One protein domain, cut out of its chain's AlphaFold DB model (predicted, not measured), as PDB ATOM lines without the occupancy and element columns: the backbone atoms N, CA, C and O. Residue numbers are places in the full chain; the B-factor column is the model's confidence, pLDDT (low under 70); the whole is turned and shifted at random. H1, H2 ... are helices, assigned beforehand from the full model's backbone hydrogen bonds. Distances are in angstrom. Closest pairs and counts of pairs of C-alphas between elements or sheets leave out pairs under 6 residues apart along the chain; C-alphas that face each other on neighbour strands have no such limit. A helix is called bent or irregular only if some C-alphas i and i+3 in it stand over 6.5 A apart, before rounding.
ATOM      1  N   ALA A  15      14.195 -21.525 -36.825       55.53
ATOM      2  CA  ALA A  15      14.969 -20.698 -35.887       55.53
ATOM      3  C   ALA A  15      15.304 -21.410 -34.561       55.53
ATOM      4  O   ALA A  15      16.416 -21.269 -34.057       55.53
ATOM      5  N   TYR A  16      14.394 -22.230 -34.029       63.16
ATOM      6  CA  TYR A  16      14.629 -23.001 -32.802       63.16
ATOM      7  C   TYR A  16      15.701 -24.067 -33.035       63.16
ATOM      8  O   TYR A  16      16.713 -24.101 -32.338       63.16
ATOM      9  N   GLY A  17      15.554 -24.868 -34.096       62.47
ATOM     10  CA  GLY A  17      16.574 -25.838 -34.498       62.47
ATOM     11  C   GLY A  17      17.925 -25.189 -34.830       62.47
ATOM     12  O   GLY A  17      18.967 -25.811 -34.644       62.47
ATOM     13  N   ASN A  18      17.948 -23.933 -35.287       64.94
ATOM     14  CA  ASN A  18      19.188 -23.186 -35.511       64.94
ATOM     15  C   ASN A  18      19.900 -22.787 -34.210       64.94
ATOM     16  O   ASN A  18      21.126 -22.807 -34.176       64.94
ATOM     17  N   ASN A  19      19.143 -22.452 -33.163       64.56
ATOM     18  CA  ASN A  19      19.685 -21.948 -31.901       64.56
ATOM     19  C   ASN A  19      19.972 -23.055 -30.877       64.56
ATOM     20  O   ASN A  19      20.806 -22.868 -29.995       64.56
ATOM     21  N   HIS A  20      19.291 -24.200 -30.984       62.25
ATOM     22  CA  HIS A  20      19.327 -25.253 -29.964       62.25
ATOM     23  C   HIS A  20      19.925 -26.579 -30.444       62.25
ATOM     24  O   HIS A  20      20.123 -27.479 -29.629       62.25
ATOM     25  N   TYR A  21      20.238 -26.717 -31.736       66.75
ATOM     26  CA  TYR A  21      20.812 -27.944 -32.282       66.75
ATOM     27  C   TYR A  21      22.132 -27.685 -33.014       66.75
ATOM     28  O   TYR A  21      22.200 -26.894 -33.958       66.75
ATOM     29  N   CYS A  22      23.188 -28.394 -32.608       72.00
ATOM     30  CA  CYS A  22      24.449 -28.426 -33.341       72.00
ATOM     31  C   CYS A  22      24.299 -29.341 -34.560       72.00
ATOM     32  O   CYS A  22      24.301 -30.568 -34.456       72.00
ATOM     33  N   TRP A  23      24.152 -28.738 -35.735       72.25
ATOM     34  CA  TRP A  23      24.013 -29.472 -36.986       72.25
ATOM     35  C   TRP A  23      25.349 -30.086 -37.400       72.25
ATOM     36  O   TRP A  23      26.270 -29.376 -37.792       72.25
ATOM     37  N   HIS A  24      25.431 -31.415 -37.386       77.12
ATOM     38  CA  HIS A  24      26.619 -32.148 -37.835       77.12
ATOM     39  C   HIS A  24      26.872 -32.003 -39.350       77.12
ATOM     40  O   HIS A  24      28.000 -32.159 -39.811       77.12
ATOM     41  N   HIS A  25      25.840 -31.649 -40.131       77.44
ATOM     42  CA  HIS A  25      25.918 -31.478 -41.585       77.44
ATOM     43  C   HIS A  25      25.235 -30.179 -42.052       77.44
ATOM     44  O   HIS A  25      24.040 -30.184 -42.364       77.44
ATOM     45  N   PRO A  26      25.984 -29.066 -42.175       76.50
ATOM     46  CA  PRO A  26      25.438 -27.765 -42.579       76.50
ATOM     47  C   PRO A  26      24.725 -27.788 -43.939       76.50
ATOM     48  O   PRO A  26      23.678 -27.169 -44.104       76.50
ATOM     49  N   LYS A  27      25.251 -28.564 -44.898       80.00
ATOM     50  CA  LYS A  27      24.643 -28.737 -46.229       80.00
ATOM     51  C   LYS A  27      23.294 -29.465 -46.173       80.00
ATOM     52  O   LYS A  27      22.374 -29.086 -46.886       80.00
ATOM     53  N   GLY A  28      23.164 -30.474 -45.306       79.88
ATOM     54  CA  GLY A  28      21.911 -31.218 -45.133       79.88
ATOM     55  C   GLY A  28      20.799 -30.342 -44.561       79.88
ATOM     56  O   GLY A  28      19.664 -30.401 -45.020       79.88
ATOM     57  N   LYS A  29      21.146 -29.451 -43.629       79.19
ATOM     58  CA  LYS A  29      20.220 -28.450 -43.091       79.19
ATOM     59  C   LYS A  29      19.740 -27.464 -44.157       79.19
ATOM     60  O   LYS A  29      18.550 -27.181 -44.230       79.19
ATOM     61  N   GLN A  30      20.659 -26.934 -44.968       82.19
ATOM     62  CA  GLN A  30      20.303 -26.007 -46.044       82.19
ATOM     63  C   GLN A  30      19.315 -26.655 -47.018       82.19
ATOM     64  O   GLN A  30      18.298 -26.048 -47.337       82.19
ATOM     65  N   LEU A  31      19.583 -27.902 -47.419       85.19
ATOM     66  CA  LEU A  31      18.687 -28.668 -48.278       85.19
ATOM     67  C   LEU A  31      17.307 -28.868 -47.634       85.19
ATOM     68  O   LEU A  31      16.296 -28.639 -48.286       85.19
ATOM     69  N   LEU A  32      17.252 -29.250 -46.353       83.12
ATOM     70  CA  LEU A  32      15.989 -29.453 -45.634       83.12
ATOM     71  C   LEU A  32      15.140 -28.173 -45.581       83.12
ATOM     72  O   LEU A  32      13.936 -28.225 -45.813       83.12
ATOM     73  N   ASN A  33      15.773 -27.026 -45.328       81.81
ATOM     74  CA  ASN A  33      15.087 -25.734 -45.320       81.81
ATOM     75  C   ASN A  33      14.538 -25.375 -46.706       81.81
ATOM     76  O   ASN A  33      13.386 -24.970 -46.813       81.81
ATOM     77  N   GLN A  34      15.333 -25.574 -47.764       85.38
ATOM     78  CA  GLN A  34      14.890 -25.335 -49.142       85.38
ATOM     79  C   GLN A  34      13.702 -26.226 -49.518       85.38
ATOM     80  O   GLN A  34      12.749 -25.753 -50.126       85.38
ATOM     81  N   LEU A  35      13.730 -27.502 -49.123       83.94
ATOM     82  CA  LEU A  35      12.608 -28.415 -49.337       83.94
ATOM     83  C   LEU A  35      11.351 -27.925 -48.613       83.94
ATOM     84  O   LEU A  35      10.283 -27.882 -49.212       83.94
ATOM     85  N   TYR A  36      11.475 -27.508 -47.351       78.88
ATOM     86  CA  TYR A  36      10.343 -27.000 -46.577       78.88
ATOM     87  C   TYR A  36       9.719 -25.740 -47.199       78.88
ATOM     88  O   TYR A  36       8.499 -25.638 -47.294       78.88
ATOM     89  N   GLU A  37      10.542 -24.805 -47.681       82.38
ATOM     90  CA  GLU A  37      10.071 -23.614 -48.401       82.38
ATOM     91  C   GLU A  37       9.310 -23.969 -49.685       82.38
ATOM     92  O   GLU A  37       8.294 -23.341 -49.989       82.38
ATOM     93  N   LEU A  38       9.765 -24.988 -50.421       84.00
ATOM     94  CA  LEU A  38       9.080 -25.475 -51.621       84.00
ATOM     95  C   LEU A  38       7.714 -26.084 -51.285       84.00
ATOM     96  O   LEU A  38       6.726 -25.706 -51.908       84.00
ATOM     97  N   TYR A  39       7.632 -26.932 -50.255       77.50
ATOM     98  CA  TYR A  39       6.360 -27.510 -49.803       77.50
ATOM     99  C   TYR A  39       5.345 -26.442 -49.380       77.50
ATOM    100  O   TYR A  39       4.168 -26.548 -49.718       77.50
ATOM    101  N   LEU A  40       5.796 -25.394 -48.680       75.75
ATOM    102  CA  LEU A  40       4.934 -24.271 -48.305       75.75
ATOM    103  C   LEU A  40       4.447 -23.479 -49.524       75.75
ATOM    104  O   LEU A  40       3.302 -23.037 -49.545       75.75
ATOM    105  N   LYS A  41       5.311 -23.281 -50.525       82.88
ATOM    106  CA  LYS A  41       4.985 -22.510 -51.732       82.88
ATOM    107  C   LYS A  41       4.010 -23.240 -52.653       82.88
ATOM    108  O   LYS A  41       3.205 -22.593 -53.313       82.88
ATOM    109  N   GLU A  42       4.114 -24.558 -52.727       81.56
ATOM    110  CA  GLU A  42       3.277 -25.388 -53.593       81.56
ATOM    111  C   GLU A  42       1.911 -25.725 -52.965       81.56
ATOM    112  O   GLU A  42       1.140 -26.462 -53.574       81.56
ATOM    113  N   GLU A  43       1.603 -25.190 -51.770       73.06
ATOM    114  CA  GLU A  43       0.380 -25.480 -50.994       73.06
ATOM    115  C   GLU A  43       0.076 -26.986 -50.920       73.06
ATOM    116  O   GLU A  43      -1.079 -27.414 -50.878       73.06
ATOM    117  N   VAL A  44       1.130 -27.811 -50.926       68.62
ATOM    118  CA  VAL A  44       0.988 -29.264 -50.967       68.62
ATOM    119  C   VAL A  44       0.328 -29.690 -49.670       68.62
ATOM    120  O   VAL A  44       0.925 -29.622 -48.593       68.62
ATOM    121  N   VAL A  45      -0.918 -30.147 -49.778       70.00
ATOM    122  CA  VAL A  45      -1.608 -30.797 -48.673       70.00
ATOM    123  C   VAL A  45      -0.853 -32.085 -48.384       70.00
ATOM    124  O   VAL A  45      -0.934 -33.049 -49.144       70.00
ATOM    125  N   MET A  46      -0.083 -32.085 -47.300       70.62
ATOM    126  CA  MET A  46       0.589 -33.282 -46.817       70.62
ATOM    127  C   MET A  46      -0.488 -34.252 -46.314       70.62
ATOM    128  O   MET A  46      -1.156 -33.939 -45.329       70.62
ATOM    129  N   PRO A  47      -0.686 -35.413 -46.968       76.50
ATOM    130  CA  PRO A  47      -1.760 -36.336 -46.600       76.50
ATOM    131  C   PRO A  47      -1.515 -37.017 -45.249       76.50
ATOM    132  O   PRO A  47      -2.448 -37.574 -44.686       76.50
ATOM    133  N   TYR A  48      -0.272 -36.987 -44.755       79.88
ATOM    134  CA  TYR A  48       0.115 -37.499 -43.448       79.88
ATOM    135  C   TYR A  48       0.426 -36.329 -42.522       79.88
ATOM    136  O   TYR A  48       1.338 -35.540 -42.802       79.88
ATOM    137  N   THR A  49      -0.341 -36.209 -41.444       84.88
ATOM    138  CA  THR A  49      -0.238 -35.081 -40.522       84.88
ATOM    139  C   THR A  49       0.619 -35.410 -39.306       84.88
ATOM    140  O   THR A  49       1.025 -36.550 -39.064       84.88
ATOM    141  N   TRP A  50       0.912 -34.384 -38.511       81.44
ATOM    142  CA  TRP A  50       1.596 -34.569 -37.238       81.44
ATOM    143  C   TRP A  50       0.791 -35.466 -36.289       81.44
ATOM    144  O   TRP A  50       1.338 -36.346 -35.631       81.44
ATOM    145  N   GLU A  51      -0.527 -35.308 -36.284       86.50
ATOM    146  CA  GLU A  51      -1.434 -36.112 -35.473       86.50
ATOM    147  C   GLU A  51      -1.452 -37.580 -35.924       86.50
ATOM    148  O   GLU A  51      -1.642 -38.477 -35.097       86.50
ATOM    149  N   ASP A  52      -1.253 -37.846 -37.221       86.25
ATOM    150  CA  ASP A  52      -1.081 -39.212 -37.724       86.25
ATOM    151  C   ASP A  52       0.200 -39.838 -37.171       86.25
ATOM    152  O   ASP A  52       0.158 -40.952 -36.642       86.25
ATOM    153  N   PHE A  53       1.310 -39.090 -37.194       89.81
ATOM    154  CA  PHE A  53       2.570 -39.521 -36.591       89.81
ATOM    155  C   PHE A  53       2.418 -39.836 -35.102       89.81
ATOM    156  O   PHE A  53       2.829 -40.909 -34.656       89.81
ATOM    157  N   GLU A  54       1.819 -38.932 -34.327       92.19
ATOM    158  CA  GLU A  54       1.634 -39.130 -32.888       92.19
ATOM    159  C   GLU A  54       0.801 -40.381 -32.590       92.19
ATOM    160  O   GLU A  54       1.177 -41.186 -31.733       92.19
ATOM    161  N   ARG A  55      -0.297 -40.594 -33.332       91.94
ATOM    162  CA  ARG A  55      -1.125 -41.801 -33.199       91.94
ATOM    163  C   ARG A  55      -0.346 -43.066 -33.516       91.94
ATOM    164  O   ARG A  55      -0.433 -44.031 -32.756       91.94
ATOM    165  N   ASP A  56       0.374 -43.094 -34.629       94.00
ATOM    166  CA  ASP A  56       1.088 -44.292 -35.068       94.00
ATOM    167  C   ASP A  56       2.260 -44.612 -34.142       94.00
ATOM    168  O   ASP A  56       2.453 -45.769 -33.754       94.00
ATOM    169  N   TYR A  57       2.988 -43.584 -33.698       93.81
ATOM    170  CA  TYR A  57       4.040 -43.728 -32.703       93.81
ATOM    171  C   TYR A  57       3.483 -44.274 -31.385       93.81
ATOM    172  O   TYR A  57       4.021 -45.248 -30.849       93.81
ATOM    173  N   ALA A  58       2.383 -43.710 -30.878       92.81
ATOM    174  CA  ALA A  58       1.743 -44.187 -29.657       92.81
ATOM    175  C   ALA A  58       1.284 -45.647 -29.794       92.81
ATOM    176  O   ALA A  58       1.624 -46.475 -28.949       92.81
ATOM    177  N   LYS A  59       0.590 -46.001 -30.885       92.44
ATOM    178  CA  LYS A  59       0.150 -47.381 -31.161       92.44
ATOM    179  C   LYS A  59       1.317 -48.364 -31.184       92.44
ATOM    180  O   LYS A  59       1.226 -49.432 -30.583       92.44
ATOM    181  N   ALA A  60       2.412 -48.004 -31.849       93.69
ATOM    182  CA  ALA A  60       3.581 -48.866 -31.962       93.69
ATOM    183  C   ALA A  60       4.277 -49.098 -30.613       93.69
ATOM    184  O   ALA A  60       4.821 -50.176 -30.403       93.69
ATOM    185  N   HIS A  61       4.233 -48.139 -29.681       92.81
ATOM    186  CA  HIS A  61       5.022 -48.181 -28.442       92.81
ATOM    187  C   HIS A  61       4.202 -48.393 -27.163       92.81
ATOM    188  O   HIS A  61       4.788 -48.670 -26.119       92.81
ATOM    189  N   VAL A  62       2.865 -48.339 -27.211       92.69
ATOM    190  CA  VAL A  62       1.997 -48.500 -26.023       92.69
ATOM    191  C   VAL A  62       2.244 -49.819 -25.282       92.69
ATOM    192  O   VAL A  62       2.084 -49.898 -24.065       92.69
ATOM    193  N   HIS A  63       2.690 -50.854 -26.000       90.19
ATOM    194  CA  HIS A  63       3.012 -52.160 -25.430       90.19
ATOM    195  C   HIS A  63       4.189 -52.125 -24.439       90.19
ATOM    196  O   HIS A  63       4.258 -52.990 -23.569       90.19
ATOM    197  N   LEU A  64       5.072 -51.125 -24.539       93.25
ATOM    198  CA  LEU A  64       6.212 -50.929 -23.640       93.25
ATOM    199  C   LEU A  64       5.796 -50.407 -22.258       93.25
ATOM    200  O   LEU A  64       6.566 -50.523 -21.310       93.25
ATOM    201  N   LEU A  65       4.592 -49.840 -22.142       91.56
ATOM    202  CA  LEU A  65       4.036 -49.367 -20.876       91.56
ATOM    203  C   LEU A  65       3.335 -50.510 -20.142       91.56
ATOM    204  O   LEU A  65       2.631 -51.316 -20.764       91.56
ATOM    205  N   SER A  66       3.453 -50.544 -18.816       90.31
ATOM    206  CA  SER A  66       2.625 -51.410 -17.972       90.31
ATOM    207  C   SER A  66       1.143 -51.006 -18.048       90.31
ATOM    208  O   SER A  66       0.827 -49.857 -18.370       90.31
ATOM    209  N   PRO A  67       0.197 -51.914 -17.741       87.38
ATOM    210  CA  PRO A  67      -1.227 -51.574 -17.718       87.38
ATOM    211  C   PRO A  67      -1.552 -50.362 -16.832       87.38
ATOM    212  O   PRO A  67      -2.359 -49.522 -17.215       87.38
ATOM    213  N   GLN A  68      -0.889 -50.236 -15.680       86.94
ATOM    214  CA  GLN A  68      -1.071 -49.121 -14.752       86.94
ATOM    215  C   GLN A  68      -0.598 -47.794 -15.352       86.94
ATOM    216  O   GLN A  68      -1.303 -46.794 -15.254       86.94
ATOM    217  N   GLU A  69       0.562 -47.779 -16.015       89.69
ATOM    218  CA  GLU A  69       1.078 -46.578 -16.682       89.69
ATOM    219  C   GLU A  69       0.158 -46.135 -17.824       89.69
ATOM    220  O   GLU A  69      -0.110 -44.943 -17.954       89.69
ATOM    221  N   ARG A  70      -0.401 -47.078 -18.595       89.38
ATOM    222  CA  ARG A  70      -1.379 -46.763 -19.655       89.38
ATOM    223  C   ARG A  70      -2.626 -46.076 -19.100       89.38
ATOM    224  O   ARG A  70      -3.123 -45.140 -19.713       89.38
ATOM    225  N   LEU A  71      -3.117 -46.537 -17.950       87.56
ATOM    226  CA  LEU A  71      -4.325 -46.004 -17.316       87.56
ATOM    227  C   LEU A  71      -4.085 -44.684 -16.572       87.56
ATOM    228  O   LEU A  71      -5.009 -43.893 -16.446       87.56
ATOM    229  N   SER A  72      -2.860 -44.409 -16.119       86.38
ATOM    230  CA  SER A  72      -2.535 -43.170 -15.391       86.38
ATOM    231  C   SER A  72      -2.725 -41.878 -16.196       86.38
ATOM    232  O   SER A  72      -2.830 -40.807 -15.605       86.38
ATOM    233  N   GLY A  73      -2.767 -41.975 -17.529       81.38
ATOM    234  CA  GLY A  73      -3.013 -40.845 -18.428       81.38
ATOM    235  C   GLY A  73      -4.492 -40.563 -18.708       81.38
ATOM    236  O   GLY A  73      -4.782 -39.598 -19.408       81.38
ATOM    237  N   LEU A  74      -5.409 -41.391 -18.196       86.44
ATOM    238  CA  LEU A  74      -6.851 -41.247 -18.402       86.44
ATOM    239  C   LEU A  74      -7.523 -40.680 -17.143       86.44
ATOM    240  O   LEU A  74      -7.163 -41.073 -16.028       86.44
ATOM    241  N   PRO A  75      -8.515 -39.783 -17.284       87.50
ATOM    242  CA  PRO A  75      -9.341 -39.367 -16.161       87.50
ATOM    243  C   PRO A  75     -10.164 -40.553 -15.644       87.50
ATOM    244  O   PRO A  75     -10.520 -41.472 -16.385       87.50
ATOM    245  N   VAL A  76     -10.472 -40.540 -14.346       82.62
ATOM    246  CA  VAL A  76     -11.139 -41.661 -13.663       82.62
ATOM    247  C   VAL A  76     -12.487 -41.975 -14.309       82.62
ATOM    248  O   VAL A  76     -12.854 -43.137 -14.448       82.62
ATOM    249  N   GLU A  77     -13.200 -40.954 -14.763       85.44
ATOM    250  CA  GLU A  77     -14.495 -41.065 -15.426       85.44
ATOM    251  C   GLU A  77     -14.400 -41.854 -16.737       85.44
ATOM    252  O   GLU A  77     -15.266 -42.674 -17.027       85.44
ATOM    253  N   GLU A  78     -13.335 -41.669 -17.517       84.44
ATOM    254  CA  GLU A  78     -13.117 -42.430 -18.752       84.44
ATOM    255  C   GLU A  78     -12.748 -43.886 -18.465       84.44
ATOM    256  O   GLU A  78     -13.200 -44.784 -19.172       84.44
ATOM    257  N   ILE A  79     -11.994 -44.138 -17.390       82.38
ATOM    258  CA  ILE A  79     -11.672 -45.499 -16.942       82.38
ATOM    259  C   ILE A  79     -12.946 -46.234 -16.507       82.38
ATOM    260  O   ILE A  79     -13.134 -47.403 -16.837       82.38
ATOM    261  N   LEU A  80     -13.832 -45.554 -15.777       81.25
ATOM    262  CA  LEU A  80     -15.096 -46.127 -15.306       81.25
ATOM    263  C   LEU A  80     -16.113 -46.347 -16.435       81.25
ATOM    264  O   LEU A  80     -16.979 -47.207 -16.301       81.25
ATOM    265  N   ASN A  81     -15.987 -45.606 -17.536       81.94
ATOM    266  CA  ASN A  81     -16.799 -45.770 -18.742       81.94
ATOM    267  C   ASN A  81     -16.225 -46.801 -19.729       81.94
ATOM    268  O   ASN A  81     -16.765 -46.956 -20.827       81.94
ATOM    269  N   LEU A  82     -15.145 -47.507 -19.374       78.81
ATOM    270  CA  LEU A  82     -14.679 -48.628 -20.184       78.81
ATOM    271  C   LEU A  82     -15.792 -49.683 -20.289       78.81
ATOM    272  O   LEU A  82     -16.465 -49.956 -19.289       78.81
ATOM    273  N   PRO A  83     -15.989 -50.292 -21.474       78.12
ATOM    274  CA  PRO A  83     -17.018 -51.298 -21.642       78.12
ATOM    275  C   PRO A  83     -16.810 -52.419 -20.622       78.12
ATOM    276  O   PRO A  83     -15.660 -52.826 -20.389       78.12
TER     277      PRO A  83
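AT A GLANCE: This is residues 15 to 83 of the 110 residues of an uncharacterized protein of Gammaproteobacteria bacterium (UniProt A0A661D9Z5). An open, strung-out chain of helices without a core: two longer helices, H2 and H3, are joined by a free-standing link, with small H1 before H2 and small H4 and H5 beyond H3. The printed part has 69 residues with five named helices, H1 to H5 in order, and no named strand; the class is all helix. It is extended, with a radius of gyration of the C-alphas of 19.3 A and spans of 51 by 30 by 20 A.

IN THESE COORDINATES: H1, residues 15 to 20, begins at C-alpha 15 (14.969, -20.698, -35.887). H2, residues 26 to 41, is 23.0 A long. H3, residues 50 to 64, is 21.8 A long and irregular: C-alphas 60 and 63 are 7.3 A apart. H4 is residues 67 to 72. H5, residues 76 to 80, ends at C-alpha 80 (-15.096, -46.127, -15.306).

HOW THE PARTS SIT: H1 and H2 are apart, as are H2 and H3. H3 and H4 are close but not clearly touching, closest at the C-alphas of Val 62 and Arg 70, 7.4 A, with a steep tilt of 45 degrees, opposite ways. H4 and H5 are close but not clearly touching, closest at the C-alphas of Leu 71 and Ile 79, 7.4 A. Every O i to N i+4 pair is within hydrogen-bond range in H1, H2, H4 and H5, and 9 of 11 in H3.

THE WHOLE: The C-alphas farthest apart, of Lys 27 and Pro 83, are 53.4 A apart. The printed part has no cut and no long link. Residues 15 to 21 and 44 are under pLDDT 70.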